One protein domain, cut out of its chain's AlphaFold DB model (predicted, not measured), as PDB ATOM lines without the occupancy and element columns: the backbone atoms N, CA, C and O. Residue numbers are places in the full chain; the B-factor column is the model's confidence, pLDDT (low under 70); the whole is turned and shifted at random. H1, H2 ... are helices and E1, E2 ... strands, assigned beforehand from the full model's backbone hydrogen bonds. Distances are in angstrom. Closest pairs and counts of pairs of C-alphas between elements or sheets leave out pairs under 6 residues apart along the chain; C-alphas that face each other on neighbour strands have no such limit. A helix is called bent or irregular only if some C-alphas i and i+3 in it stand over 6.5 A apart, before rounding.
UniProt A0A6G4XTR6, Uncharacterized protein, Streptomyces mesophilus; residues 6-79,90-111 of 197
ATOM      1  N   TYR A   6     112.183 164.982 124.949       83.94
ATOM      2  CA  TYR A   6     113.330 164.082 125.039       83.94
ATOM      3  C   TYR A   6     114.101 164.310 126.337       83.94
ATOM      4  O   TYR A   6     114.369 165.449 126.723       83.94
ATOM      5  N   LEU A   7     114.477 163.220 127.000       78.44
ATOM      6  CA  LEU A   7     115.181 163.244 128.280       78.44
ATOM      7  C   LEU A   7     116.422 162.362 128.223       78.44
ATOM      8  O   LEU A   7     116.343 161.194 127.845       78.44
ATOM      9  N   CYS A   8     117.557 162.904 128.660       81.69
ATOM     10  CA  CYS A   8     118.762 162.134 128.944       81.69
ATOM     11  C   CYS A   8     118.915 161.944 130.454       81.69
ATOM     12  O   CYS A   8     118.999 162.921 131.195       81.69
ATOM     13  N   ALA A   9     118.976 160.698 130.916       73.75
ATOM     14  CA  ALA A   9     119.339 160.330 132.276       73.75
ATOM     15  C   ALA A   9     120.744 159.711 132.264       73.75
ATOM     16  O   ALA A   9     120.956 158.602 131.769       73.75
ATOM     17  N   ARG A  10     121.715 160.445 132.815       66.12
ATOM     18  CA  ARG A  10     123.101 159.995 132.982       66.12
ATOM     19  C   ARG A  10     123.350 159.713 134.454       66.12
ATOM     20  O   ARG A  10     123.025 160.539 135.296       66.12
ATOM     21  N   GLY A  11     123.932 158.569 134.784       57.88
ATOM     22  CA  GLY A  11     124.429 158.349 136.136       57.88
ATOM     23  C   GLY A  11     125.788 159.031 136.328       57.88
ATOM     24  O   GLY A  11     126.701 158.780 135.552       57.88
ATOM     25  N   LEU A  12     125.947 159.880 137.349       49.41
ATOM     26  CA  LEU A  12     127.174 160.671 137.590       49.41
ATOM     27  C   LEU A  12     128.370 159.898 138.187       49.41
ATOM     28  O   LEU A  12     129.398 160.502 138.482       49.41
ATOM     29  N   LEU A  13     128.267 158.583 138.372       45.53
ATOM     30  CA  LEU A  13     129.359 157.752 138.883       45.53
ATOM     31  C   LEU A  13     130.065 157.008 137.737       45.53
ATOM     32  O   LEU A  13     129.405 156.598 136.776       45.53
ATOM     33  N   PRO A  14     131.388 156.781 137.839       46.75
ATOM     34  CA  PRO A  14     132.119 155.924 136.910       46.75
ATOM     35  C   PRO A  14     131.464 154.539 136.838       46.75
ATOM     36  O   PRO A  14     131.236 153.913 137.870       46.75
ATOM     37  N   GLY A  15     131.152 154.067 135.629       61.25
ATOM     38  CA  GLY A  15     130.493 152.772 135.437       61.25
ATOM     39  C   GLY A  15     128.969 152.826 135.282       61.25
ATOM     40  O   GLY A  15     128.333 151.778 135.360       61.25
ATOM     41  N   LEU A  16     128.360 154.000 135.073       67.12
ATOM     42  CA  LEU A  16     126.909 154.115 134.895       67.12
ATOM     43  C   LEU A  16     126.465 154.188 133.429       67.12
ATOM     44  O   LEU A  16     127.184 154.617 132.534       67.12
ATOM     45  N   THR A  17     125.249 153.695 133.215       76.19
ATOM     46  CA  THR A  17     124.571 153.569 131.923       76.19
ATOM     47  C   THR A  17     123.935 154.903 131.524       76.19
ATOM     48  O   THR A  17     123.242 155.511 132.340       76.19
ATOM     49  N   GLU A  18     124.131 155.345 130.282       83.12
ATOM     50  CA  GLU A  18     123.421 156.503 129.720       83.12
ATOM     51  C   GLU A  18     122.086 156.044 129.133       83.12
ATOM     52  O   GLU A  18     122.045 155.071 128.379       83.12
ATOM     53  N   ARG A  19     120.989 156.716 129.494       86.88
ATOM     54  CA  ARG A  19     119.638 156.389 129.018       86.88
ATOM     55  C   ARG A  19     118.986 157.613 128.403       86.88
ATOM     56  O   ARG A  19     118.939 158.665 129.037       86.88
ATOM     57  N   TRP A  20     118.455 157.468 127.203       89.06
ATOM     58  CA  TRP A  20     117.786 158.527 126.458       89.06
ATOM     59  C   TRP A  20     116.369 158.086 126.134       89.06
ATOM     60  O   TRP A  20     116.182 156.960 125.682       89.06
ATOM     61  N   PHE A  21     115.388 158.956 126.351       88.31
ATOM     62  CA  PHE A  21     113.971 158.642 126.195       88.31
ATOM     63  C   PHE A  21     113.268 159.700 125.348       88.31
ATOM     64  O   PHE A  21     113.486 160.890 125.554       88.31
ATOM     65  N   GLU A  22     112.369 159.266 124.470       89.38
ATOM     66  CA  GLU A  22     111.253 160.065 123.967       89.38
ATOM     67  C   GLU A  22     110.020 159.720 124.804       89.38
ATOM     68  O   GLU A  22     109.712 158.539 125.000       89.38
ATOM     69  N   THR A  23     109.296 160.733 125.275       84.94
ATOM     70  CA  THR A  23     108.067 160.548 126.057       84.94
ATOM     71  C   THR A  23     106.871 161.239 125.411       84.94
ATOM     72  O   THR A  23     107.013 162.288 124.783       84.94
ATOM     73  N   ALA A  24     105.690 160.637 125.561       83.06
ATOM     74  CA  ALA A  24     104.414 161.248 125.212       83.06
ATOM     75  C   ALA A  24     103.951 162.230 126.296       83.06
ATOM     76  O   ALA A  24     104.391 162.159 127.451       83.06
ATOM     77  N   ASP A  25     102.977 163.070 125.942       72.56
ATOM     78  CA  ASP A  25     102.220 163.883 126.893       72.56
ATOM     79  C   ASP A  25     101.588 162.958 127.954       72.56
ATOM     80  O   ASP A  25     100.719 162.143 127.651       72.56
ATOM     81  N   GLY A  26     102.080 163.023 129.198       71.69
ATOM     82  CA  GLY A  26     101.701 162.103 130.285       71.69
ATOM     83  C   GLY A  26     102.820 161.184 130.795       71.69
ATOM     84  O   GLY A  26     102.579 160.372 131.684       71.69
ATOM     85  N   GLY A  27     104.047 161.314 130.278       75.25
ATOM     86  CA  GLY A  27     105.242 160.655 130.832       75.25
ATOM     87  C   GLY A  27     105.458 159.210 130.373       75.25
ATOM     88  O   GLY A  27     106.376 158.539 130.842       75.25
ATOM     89  N   GLN A  28     104.644 158.718 129.439       81.38
ATOM     90  CA  GLN A  28     104.833 157.399 128.840       81.38
ATOM     91  C   GLN A  28     106.049 157.403 127.906       81.38
ATOM     92  O   GLN A  28     106.106 158.202 126.976       81.38
ATOM     93  N   VAL A  29     106.983 156.464 128.089       84.75
ATOM     94  CA  VAL A  29     108.116 156.272 127.164       84.75
ATOM     95  C   VAL A  29     107.628 155.692 125.834       84.75
ATOM     96  O   VAL A  29     107.043 154.600 125.795       84.75
ATOM     97  N   LEU A  30     107.904 156.427 124.755       89.62
ATOM     98  CA  LEU A  30     107.634 156.056 123.367       89.62
ATOM     99  C   LEU A  30     108.831 155.348 122.725       89.62
ATOM    100  O   LEU A  30     108.648 154.304 122.097       89.62
ATOM    101  N   ARG A  31     110.045 155.882 122.905       91.81
ATOM    102  CA  ARG A  31     111.306 155.334 122.374       91.81
ATOM    103  C   ARG A  31     112.425 155.504 123.393       91.81
ATOM    104  O   ARG A  31     112.398 156.456 124.169       91.81
ATOM    105  N   GLN A  32     113.403 154.600 123.399       91.25
ATOM    106  CA  GLN A  32     114.564 154.705 124.280       91.25
ATOM    107  C   GLN A  32     115.863 154.110 123.730       91.25
ATOM    108  O   GLN A  32     115.881 152.996 123.214       91.25
ATOM    109  N   VAL A  33     116.986 154.788 123.955       90.94
ATOM    110  CA  VAL A  33     118.318 154.200 123.762       90.94
ATOM    111  C   VAL A  33     119.050 154.135 125.080       90.94
ATOM    112  O   VAL A  33     119.085 155.102 125.835       90.94
ATOM    113  N   THR A  34     119.669 152.992 125.340       89.62
ATOM    114  CA  THR A  34     120.492 152.766 126.522       89.62
ATOM    115  C   THR A  34     121.902 152.383 126.091       89.62
ATOM    116  O   THR A  34     122.082 151.452 125.306       89.62
ATOM    117  N   ARG A  35     122.912 153.085 126.612       86.50
ATOM    118  CA  ARG A  35     124.333 152.762 126.438       86.50
ATOM    119  C   ARG A  35     124.917 152.238 127.740       86.50
ATOM    120  O   ARG A  35     124.886 152.918 128.765       86.50
ATOM    121  N   ALA A  36     125.467 151.033 127.682       81.75
ATOM    122  CA  ALA A  36     126.231 150.423 128.751       81.75
ATOM    123  C   ALA A  36     127.495 151.248 129.072       81.75
ATOM    124  O   ALA A  36     127.977 152.003 128.223       81.75
ATOM    125  N   PRO A  37     128.089 151.070 130.263       76.19
ATOM    126  CA  PRO A  37     129.260 151.840 130.691       76.19
ATOM    127  C   PRO A  37     130.491 151.682 129.792       76.19
ATOM    128  O   PRO A  37     131.356 152.548 129.757       76.19
ATOM    129  N   THR A  38     130.565 150.576 129.048       77.75
ATOM    130  CA  THR A  38     131.610 150.302 128.053       77.75
ATOM    131  C   THR A  38     131.430 151.092 126.752       77.75
ATOM    132  O   THR A  38     132.218 150.928 125.825       77.75
ATOM    133  N   GLY A  39     130.386 151.920 126.648       78.12
ATOM    134  CA  GLY A  39     130.007 152.647 125.435       78.12
ATOM    135  C   GLY A  39     129.161 151.830 124.452       78.12
ATOM    136  O   GLY A  39     128.650 152.392 123.486       78.12
ATOM    137  N   ALA A  40     128.970 150.528 124.698       83.44
ATOM    138  CA  ALA A  40     128.129 149.667 123.869       83.44
ATOM    139  C   ALA A  40     126.637 149.984 124.053       83.44
ATOM    140  O   ALA A  40     126.189 150.292 125.154       83.44
ATOM    141  N   VAL A  41     125.838 149.868 122.993       85.12
ATOM    142  CA  VAL A  41     124.380 150.052 123.078       85.12
ATOM    143  C   VAL A  41     123.747 148.781 123.646       85.12
ATOM    144  O   VAL A  41     123.840 147.714 123.043       85.12
ATOM    145  N   SER A  42     123.083 148.887 124.796       85.25
ATOM    146  CA  SER A  42     122.363 147.772 125.421       85.25
ATOM    147  C   SER A  42     120.880 147.718 125.042       85.25
ATOM    148  O   SER A  42     120.303 146.635 125.066       85.25
ATOM    149  N   SER A  43     120.267 148.842 124.651       90.12
ATOM    150  CA  SER A  43     118.883 148.885 124.151       90.12
ATOM    151  C   SER A  43     118.664 150.034 123.157       90.12
ATOM    152  O   SER A  43     119.311 151.076 123.259       90.12
ATOM    153  N   ALA A  44     117.757 149.830 122.204       94.00
ATOM    154  CA  ALA A  44     117.235 150.782 121.225       94.00
ATOM    155  C   ALA A  44     115.751 150.457 120.932       94.00
ATOM    156  O   ALA A  44     115.379 150.118 119.811       94.00
ATOM    157  N   TRP A  45     114.918 150.493 121.977       94.31
ATOM    158  CA  TRP A  45     113.558 149.937 122.009       94.31
ATOM    159  C   TRP A  45     112.462 151.001 121.834       94.31
ATOM    160  O   TRP A  45     112.536 152.087 122.412       94.31
ATOM    161  N   ALA A  46     111.424 150.694 121.052       94.38
ATOM    162  CA  ALA A  46     110.283 151.562 120.770       94.38
ATOM    163  C   ALA A  46     108.956 150.858 121.070       94.38
ATOM    164  O   ALA A  46     108.673 149.769 120.570       94.38
ATOM    165  N   ARG A  47     108.084 151.540 121.819       93.31
ATOM    166  CA  ARG A  47     106.778 151.013 122.226       93.31
ATOM    167  C   ARG A  47     105.887 150.708 121.039       93.31
ATOM    168  O   ARG A  47     105.330 149.621 120.961       93.31
ATOM    169  N   ARG A  48     105.791 151.658 120.109       94.00
ATOM    170  CA  ARG A  48     104.959 151.512 118.913       94.00
ATOM    171  C   ARG A  48     105.347 150.272 118.107       94.00
ATOM    172  O   ARG A  48     104.474 149.555 117.643       94.00
ATOM    173  N   GLU A  49     106.641 150.016 117.956       95.81
ATOM    174  CA  GLU A  49     107.141 148.849 117.226       95.81
ATOM    175  C   GLU A  49     106.851 147.551 117.985       95.81
ATOM    176  O   GLU A  49     106.346 146.600 117.397       95.81
ATOM    177  N   ALA A  50     107.074 147.525 119.304       96.06
ATOM    178  CA  ALA A  50     106.717 146.379 120.139       96.06
ATOM    179  C   ALA A  50     105.208 146.068 120.092       96.06
ATOM    180  O   ALA A  50     104.816 144.902 120.086       96.06
ATOM    181  N   ASP A  51     104.357 147.094 120.029       96.25
ATOM    182  CA  ASP A  51     102.909 146.935 119.902       96.25
ATOM    183  C   ASP A  51     102.518 146.385 118.521       96.25
ATOM    184  O   ASP A  51     101.742 145.432 118.463       96.25
ATOM    185  N   LEU A  52     103.127 146.876 117.434       97.44
ATOM    186  CA  LEU A  52     102.950 146.312 116.086       97.44
ATOM    187  C   LEU A  52     103.397 144.841 116.021       97.44
ATOM    188  O   LEU A  52     102.720 143.992 115.439       97.44
ATOM    189  N   MET A  53     104.530 144.518 116.647       98.12
ATOM    190  CA  MET A  53     105.041 143.149 116.738       98.12
ATOM    191  C   MET A  53     104.098 142.243 117.531       98.12
ATOM    192  O   MET A  53     103.882 141.095 117.139       98.12
ATOM    193  N   ARG A  54     103.504 142.756 118.616       97.88
ATOM    194  CA  ARG A  54     102.497 142.036 119.402       97.88
ATOM    195  C   ARG A  54     101.224 141.786 118.609       97.88
ATOM    196  O   ARG A  54     100.695 140.683 118.669       97.88
ATOM    197  N   GLU A  55     100.739 142.793 117.894       97.81
ATOM    198  CA  GLU A  55      99.536 142.690 117.070       97.81
ATOM    199  C   GLU A  55      99.695 141.610 115.996       97.81
ATOM    200  O   GLU A  55      98.810 140.772 115.827       97.81
ATOM    201  N   ARG A  56     100.846 141.580 115.311       97.88
ATOM    202  CA  ARG A  56     101.071 140.651 114.199       97.88
ATOM    203  C   ARG A  56     101.517 139.253 114.625       97.88
ATOM    204  O   ARG A  56     101.095 138.275 114.017       97.88
ATOM    205  N   PHE A  57     102.393 139.149 115.622       97.62
ATOM    206  CA  PHE A  57     103.089 137.900 115.969       97.62
ATOM    207  C   PHE A  57     102.924 137.501 117.446       97.62
ATOM    208  O   PHE A  57     103.600 136.590 117.931       97.62
ATOM    209  N   GLY A  58     102.049 138.181 118.191       97.81
ATOM    210  CA  GLY A  58     101.792 137.905 119.602       97.81
ATOM    211  C   GLY A  58     102.994 138.174 120.510       97.81
ATOM    212  O   GLY A  58     103.896 138.955 120.203       97.81
ATOM    213  N   SER A  59     103.025 137.499 121.661       97.56
ATOM    214  CA  SER A  59     104.137 137.595 122.617       97.56
ATOM    215  C   SER A  59     105.473 137.133 122.027       97.56
ATOM    216  O   SER A  59     106.515 137.662 122.408       97.56
ATOM    217  N   PHE A  60     105.449 136.206 121.066       97.62
ATOM    218  CA  PHE A  60     106.646 135.742 120.367       97.62
ATOM    219  C   PHE A  60     107.321 136.876 119.583       97.62
ATOM    220  O   PHE A  60     108.530 137.063 119.691       97.62
ATOM    221  N   GLY A  61     106.540 137.690 118.863       97.38
ATOM    222  CA  GLY A  61     107.059 138.861 118.152       97.38
ATOM    223  C   GLY A  61     107.725 139.883 119.065       97.38
ATOM    224  O   GLY A  61     108.788 140.403 118.738       97.38
ATOM    225  N   VAL A  62     107.123 140.140 120.227       97.31
ATOM    226  CA  VAL A  62     107.697 141.044 121.237       97.31
ATOM    227  C   VAL A  62     109.023 140.494 121.756       97.31
ATOM    228  O   VAL A  62     109.997 141.233 121.835       97.31
ATOM    229  N   ALA A  63     109.090 139.193 122.040       96.62
ATOM    230  CA  ALA A  63     110.314 138.563 122.521       96.62
ATOM    231  C   ALA A  63     111.449 138.611 121.477       96.62
ATOM    232  O   ALA A  63     112.604 138.814 121.842       96.62
ATOM    233  N   LEU A  64     111.138 138.484 120.180       96.31
ATOM    234  CA  LEU A  64     112.115 138.710 119.106       96.31
ATOM    235  C   LEU A  64     112.577 140.169 119.048       96.31
ATOM    236  O   LEU A  64     113.771 140.437 118.931       96.31
ATOM    237  N   TYR A  65     111.632 141.106 119.138       96.25
ATOM    238  CA  TYR A  65     111.916 142.538 119.144       96.25
ATOM    239  C   TYR A  65     112.875 142.920 120.271       96.25
ATOM    240  O   TYR A  65     113.871 143.600 120.035       96.25
ATOM    241  N   GLU A  66     112.613 142.427 121.477       95.19
ATOM    242  CA  GLU A  66     113.447 142.674 122.652       95.19
ATOM    243  C   GLU A  66     114.794 141.947 122.585       95.19
ATOM    244  O   GLU A  66     115.789 142.479 123.071       95.19
ATOM    245  N   ALA A  67     114.879 140.782 121.932       94.44
ATOM    246  CA  ALA A  67     116.164 140.125 121.688       94.44
ATOM    247  C   ALA A  67     117.080 140.998 120.808       94.44
ATOM    248  O   ALA A  67     118.252 141.203 121.135       94.44
ATOM    249  N   VAL A  68     116.537 141.589 119.737       94.88
ATOM    250  CA  VAL A  68     117.301 142.466 118.836       94.88
ATOM    251  C   VAL A  68     117.566 143.815 119.493       94.88
ATOM    252  O   VAL A  68     118.716 144.198 119.692       94.88
ATOM    253  N   TYR A  69     116.524 144.532 119.902       94.44
ATOM    254  CA  TYR A  69     116.621 145.929 120.327       94.44
ATOM    255  C   TYR A  69     116.724 146.125 121.845       94.44
ATOM    256  O   TYR A  69     116.772 147.260 122.307       94.44
ATOM    257  N   GLY A  70     116.834 145.051 122.625       92.06
ATOM    258  CA  GLY A  70     116.866 145.098 124.087       92.06
ATOM    259  C   GLY A  70     115.474 145.294 124.693       92.06
ATOM    260  O   GLY A  70     114.544 145.726 124.022       92.06
ATOM    261  N   ALA A  71     115.330 144.996 125.981       89.38
ATOM    262  CA  ALA A  71     114.086 145.217 126.716       89.38
ATOM    263  C   ALA A  71     113.924 146.700 127.099       89.38
ATOM    264  O   ALA A  71     114.928 147.421 127.198       89.38
ATOM    265  N   PRO A  72     112.692 147.174 127.346       84.75
ATOM    266  CA  PRO A  72     112.512 148.529 127.817       84.75
ATOM    267  C   PRO A  72     113.110 148.690 129.221       84.75
ATOM    268  O   PRO A  72     112.754 147.949 130.135       84.75
ATOM    269  N   ALA A  73     113.990 149.674 129.418       74.31
ATOM    270  CA  ALA A  73     114.406 150.053 130.761       74.31
ATOM    271  C   ALA A  73     113.236 150.731 131.481       74.31
ATOM    272  O   ALA A  73     112.439 151.444 130.859       74.31
ATOM    273  N   GLU A  74     113.149 150.545 132.798       70.00
ATOM    274  CA  GLU A  74     112.235 151.351 133.597       70.00
ATOM    275  C   GLU A  74     112.615 152.832 133.436       70.00
ATOM    276  O   GLU A  74     113.803 153.182 133.571       70.00
ATOM    277  N   PRO A  75     111.639 153.707 133.122       65.94
ATOM    278  CA  PRO A  75     111.886 155.136 133.146       65.94
ATOM    279  C   PRO A  75     112.363 155.528 134.546       65.94
ATOM    280  O   PRO A  75     112.012 154.856 135.522       65.94
ATOM    281  N   PRO A  76     113.145 156.611 134.684       60.34
ATOM    282  CA  PRO A  76     113.362 157.179 136.003       60.34
ATOM    283  C   PRO A  76     111.989 157.381 136.653       60.34
ATOM    284  O   PRO A  76     111.114 158.021 136.064       60.34
ATOM    285  N   GLY A  77     111.784 156.763 137.821       58.12
ATOM    286  CA  GLY A  77     110.557 156.944 138.588       58.12
ATOM    287  C   GLY A  77     110.271 158.437 138.726       58.12
ATOM    288  O   GLY A  77     111.209 159.236 138.784       58.12
ATOM    289  N   THR A  78     108.989 158.810 138.719       48.91
ATOM    290  CA  THR A  78     108.543 160.199 138.880       48.91
ATOM    291  C   THR A  78     109.408 160.882 139.938       48.91
ATOM    292  O   THR A  78     109.542 160.303 141.022       48.91
ATOM    293  N   PRO A  79     110.040 162.041 139.654       48.41
ATOM    294  CA  PRO A  79     110.882 162.702 140.637       48.41
ATOM    295  C   PRO A  79     110.067 162.876 141.917       48.41
ATOM    296  O   PRO A  79     109.057 163.583 141.934       48.41
ATOM    297  N   ALA A  90     119.104 166.129 131.402       69.38
ATOM    298  CA  ALA A  90     119.262 167.187 130.410       69.38
ATOM    299  C   ALA A  90     118.215 167.012 129.301       69.38
ATOM    300  O   ALA A  90     118.014 165.896 128.811       69.38
ATOM    301  N   THR A  91     117.569 168.108 128.905       79.25
ATOM    302  CA  THR A  91     116.745 168.151 127.693       79.25
ATOM    303  C   THR A  91     117.670 168.142 126.482       79.25
ATOM    304  O   THR A  91     118.568 168.977 126.396       79.25
ATOM    305  N   LEU A  92     117.458 167.203 125.562       81.31
ATOM    306  CA  LEU A  92     118.178 167.138 124.289       81.31
ATOM    307  C   LEU A  92     117.319 167.704 123.159       81.31
ATOM    308  O   LEU A  92     116.088 167.736 123.249       81.31
ATOM    309  N   SER A  93     117.973 168.120 122.078       87.38
ATOM    310  CA  SER A  93     117.285 168.407 120.823       87.38
ATOM    311  C   SER A  93     116.764 167.123 120.165       87.38
ATOM    312  O   SER A  93     117.246 166.017 120.423       87.38
ATOM    313  N   ALA A  94     115.778 167.272 119.277       87.00
ATOM    314  CA  ALA A  94     115.247 166.155 118.499       87.00
ATOM    315  C   ALA A  94     116.320 165.518 117.599       87.00
ATOM    316  O   ALA A  94     116.365 164.302 117.469       87.00
ATOM    317  N   GLU A  95     117.204 166.327 117.010       90.00
ATOM    318  CA  GLU A  95     118.282 165.846 116.139       90.00
ATOM    319  C   GLU A  95     119.297 164.993 116.908       90.00
ATOM    320  O   GLU A  95     119.650 163.903 116.459       90.00
ATOM    321  N   GLU A  96     119.709 165.441 118.100       88.94
ATOM    322  CA  GLU A  96     120.609 164.669 118.963       88.94
ATOM    323  C   GLU A  96     119.992 163.330 119.360       88.94
ATOM    324  O   GLU A  96     120.691 162.318 119.348       88.94
ATOM    325  N   PHE A  97     118.695 163.309 119.692       89.38
ATOM    326  CA  PHE A  97     117.996 162.064 120.000       89.38
ATOM    327  C   PHE A  97     117.889 161.146 118.778       89.38
ATOM    328  O   PHE A  97     118.107 159.946 118.915       89.38
ATOM    329  N   GLU A  98     117.574 161.669 117.594       90.81
ATOM    330  CA  GLU A  98     117.420 160.847 116.390       90.81
ATOM    331  C   GLU A  98     118.763 160.259 115.910       90.81
ATOM    332  O   GLU A  98     118.812 159.070 115.587       90.81
ATOM    333  N   ASP A  99     119.880 161.003 115.952       89.81
ATOM    334  CA  ASP A  99     121.218 160.443 115.655       89.81
ATOM    335  C   ASP A  99     121.592 159.338 116.657       89.81
ATOM    336  O   ASP A  99     122.010 158.233 116.288       89.81
ATOM    337  N   ALA A 100     121.373 159.611 117.941       89.25
ATOM    338  CA  ALA A 100     121.533 158.661 119.026       89.25
ATOM    339  C   ALA A 100     120.712 157.376 118.832       89.25
ATOM    340  O   ALA A 100     121.234 156.265 118.992       89.25
ATOM    341  N   TRP A 101     119.434 157.546 118.500       91.44
ATOM    342  CA  TRP A 101     118.454 156.497 118.258       91.44
ATOM    343  C   TRP A 101     118.853 155.626 117.076       91.44
ATOM    344  O   TRP A 101     118.973 154.406 117.215       91.44
ATOM    345  N   TRP A 102     119.162 156.253 115.945       91.88
ATOM    346  CA  TRP A 102     119.611 155.579 114.735       91.88
ATOM    347  C   TRP A 102     120.876 154.744 114.962       91.88
ATOM    348  O   TRP A 102     120.901 153.548 114.653       91.88
ATOM    349  N   ARG A 103     121.909 155.328 115.586       91.69
ATOM    350  CA  ARG A 103     123.139 154.597 115.945       91.69
ATOM    351  C   ARG A 103     122.856 153.450 116.904       91.69
ATOM    352  O   ARG A 103     123.449 152.382 116.763       91.69
ATOM    353  N   GLY A 104     121.957 153.672 117.864       92.06
ATOM    354  CA  GLY A 104     121.496 152.657 118.802       92.06
ATOM    355  C   GLY A 104     120.922 151.440 118.086       92.06
ATOM    356  O   GLY A 104     121.362 150.312 118.318       92.06
ATOM    357  N   ARG A 105     119.988 151.684 117.163       93.00
ATOM    358  CA  ARG A 105     119.351 150.640 116.358       93.00
ATOM    359  C   ARG A 105     120.347 149.887 115.497       93.00
ATOM    360  O   ARG A 105     120.351 148.664 115.556       93.00
ATOM    361  N   ILE A 106     121.205 150.588 114.750       90.75
ATOM    362  CA  ILE A 106     122.247 149.942 113.937       90.75
ATOM    363  C   ILE A 106     123.131 149.067 114.824       90.75
ATOM    364  O   ILE A 106     123.331 147.894 114.518       90.75
ATOM    365  N   GLY A 107     123.636 149.616 115.932       90.06
ATOM    366  CA  GLY A 107     124.514 148.883 116.841       90.06
ATOM    367  C   GLY A 107     123.863 147.598 117.348       90.06
ATOM    368  O   GLY A 107     124.465 146.529 117.265       90.06
ATOM    369  N   ARG A 108     122.607 147.679 117.801       91.38
ATOM    370  CA  ARG A 108     121.832 146.520 118.262       91.38
ATOM    371  C   ARG A 108     121.545 145.512 117.154       91.38
ATOM    372  O   ARG A 108     121.703 144.320 117.385       91.38
ATOM    373  N   HIS A 109     121.205 145.977 115.953       88.81
ATOM    374  CA  HIS A 109     120.896 145.121 114.803       88.81
ATOM    375  C   HIS A 109     122.052 144.184 114.427       88.81
ATOM    376  O   HIS A 109     121.823 143.068 113.968       88.81
ATOM    377  N   PHE A 110     123.295 144.631 114.624       86.62
ATOM    378  CA  PHE A 110     124.501 143.855 114.314       86.62
ATOM    379  C   PHE A 110     125.179 143.233 115.542       86.62
ATOM    380  O   PHE A 110     126.201 142.563 115.397       86.62
ATOM    381  N   THR A 111     124.638 143.438 116.744       87.62
ATOM    382  CA  THR A 111     125.166 142.807 117.958       87.62
ATOM    383  C   THR A 111     124.634 141.373 118.050       87.62
ATOM    384  O   THR A 111     123.419 141.187 117.949       87.62
TER     385      THR A 111
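AT A GLANCE: This is residues 6 to 79 and 90 to 111 of the 197 residues of an uncharacterized protein of Streptomyces mesophilus (UniProt A0A6G4XTR6). What shape is this? A four-stranded sheet has helix H2 running across one face, and beyond its E4 edge the bent helix H1 folds back as a V of two arms. What builds it? The 96 printed residues include E1, E2, E3, E4, H1 and H2 in that order, a mixed class; the sheet E1 - E2 - E3 - E4 is all antiparallel. How large is it? It is compact, with a radius of gyration of the C-alphas of 13.3 A and spans of 39 by 32 by 24 A.

HOW THE PARTS SIT: How do the strands pair? E1, residues 6 to 10, E2, 18 to 23, E3, 29 to 35, and E4, 41 to 46, form a meander, each the antiparallel neighbour of the one before. N 9 and O 19 at 2.8 A, N 20 and O 33 at 2.8 A, and N 34 and O 43 at 2.9 A are within hydrogen-bond range. Where is H1? H1, residues 47 to 69, assigned as one helix by its hydrogen bonds, is bent, with C-alphas 56 and 59 9.5 A apart. Arms H1a, 47 to 56, and H1b, 59 to 69, touch at a steep tilt of 39 degrees, opposite ways; their closest C-alphas, Met 53 and Gly 61, are 4.9 A apart. H1a only grazes the sheet with residues 47 to 49, and H1b stands at the sheet's level, height 1.2 A. Where is H2? H2, residues 94 to 109, is on one face in two layers, helix over sheet, at a height over the sheet of 8.2 A, and runs across the strands, at 68 degrees to E4 on the local plane; the closest C-alphas of H2 and E4, Gly 104 and Ala 44, are 5.2 A apart. H2 touches H1b with residues 105 to 109 alone, about perpendicular at 75 degrees, the closest C-alphas being Arg 108 and Tyr 69, 5.6 A. Every O i to N i+4 pair is within hydrogen-bond range in H1a, H1b and H2.

IN THESE COORDINATES: Where does E1 begin? C-alpha 6 is at (113.330, 164.082, 125.039). How long are the longer elements? From first to last C-alpha, E3 measures 16.6 A, H1b 15.2 A and H2 22.1 A, which ends with C-alpha 109 at (120.896, 145.121, 114.803).

THE WHOLE: Is there a cut? Residues 80 to 89 are not printed, and C-alphas 79 and 90 are 14.0 A apart; of the links printed whole, none is long. Where is confidence low? The model's pLDDT is under 70 at residues 10 to 16, 75 to 79 and 90.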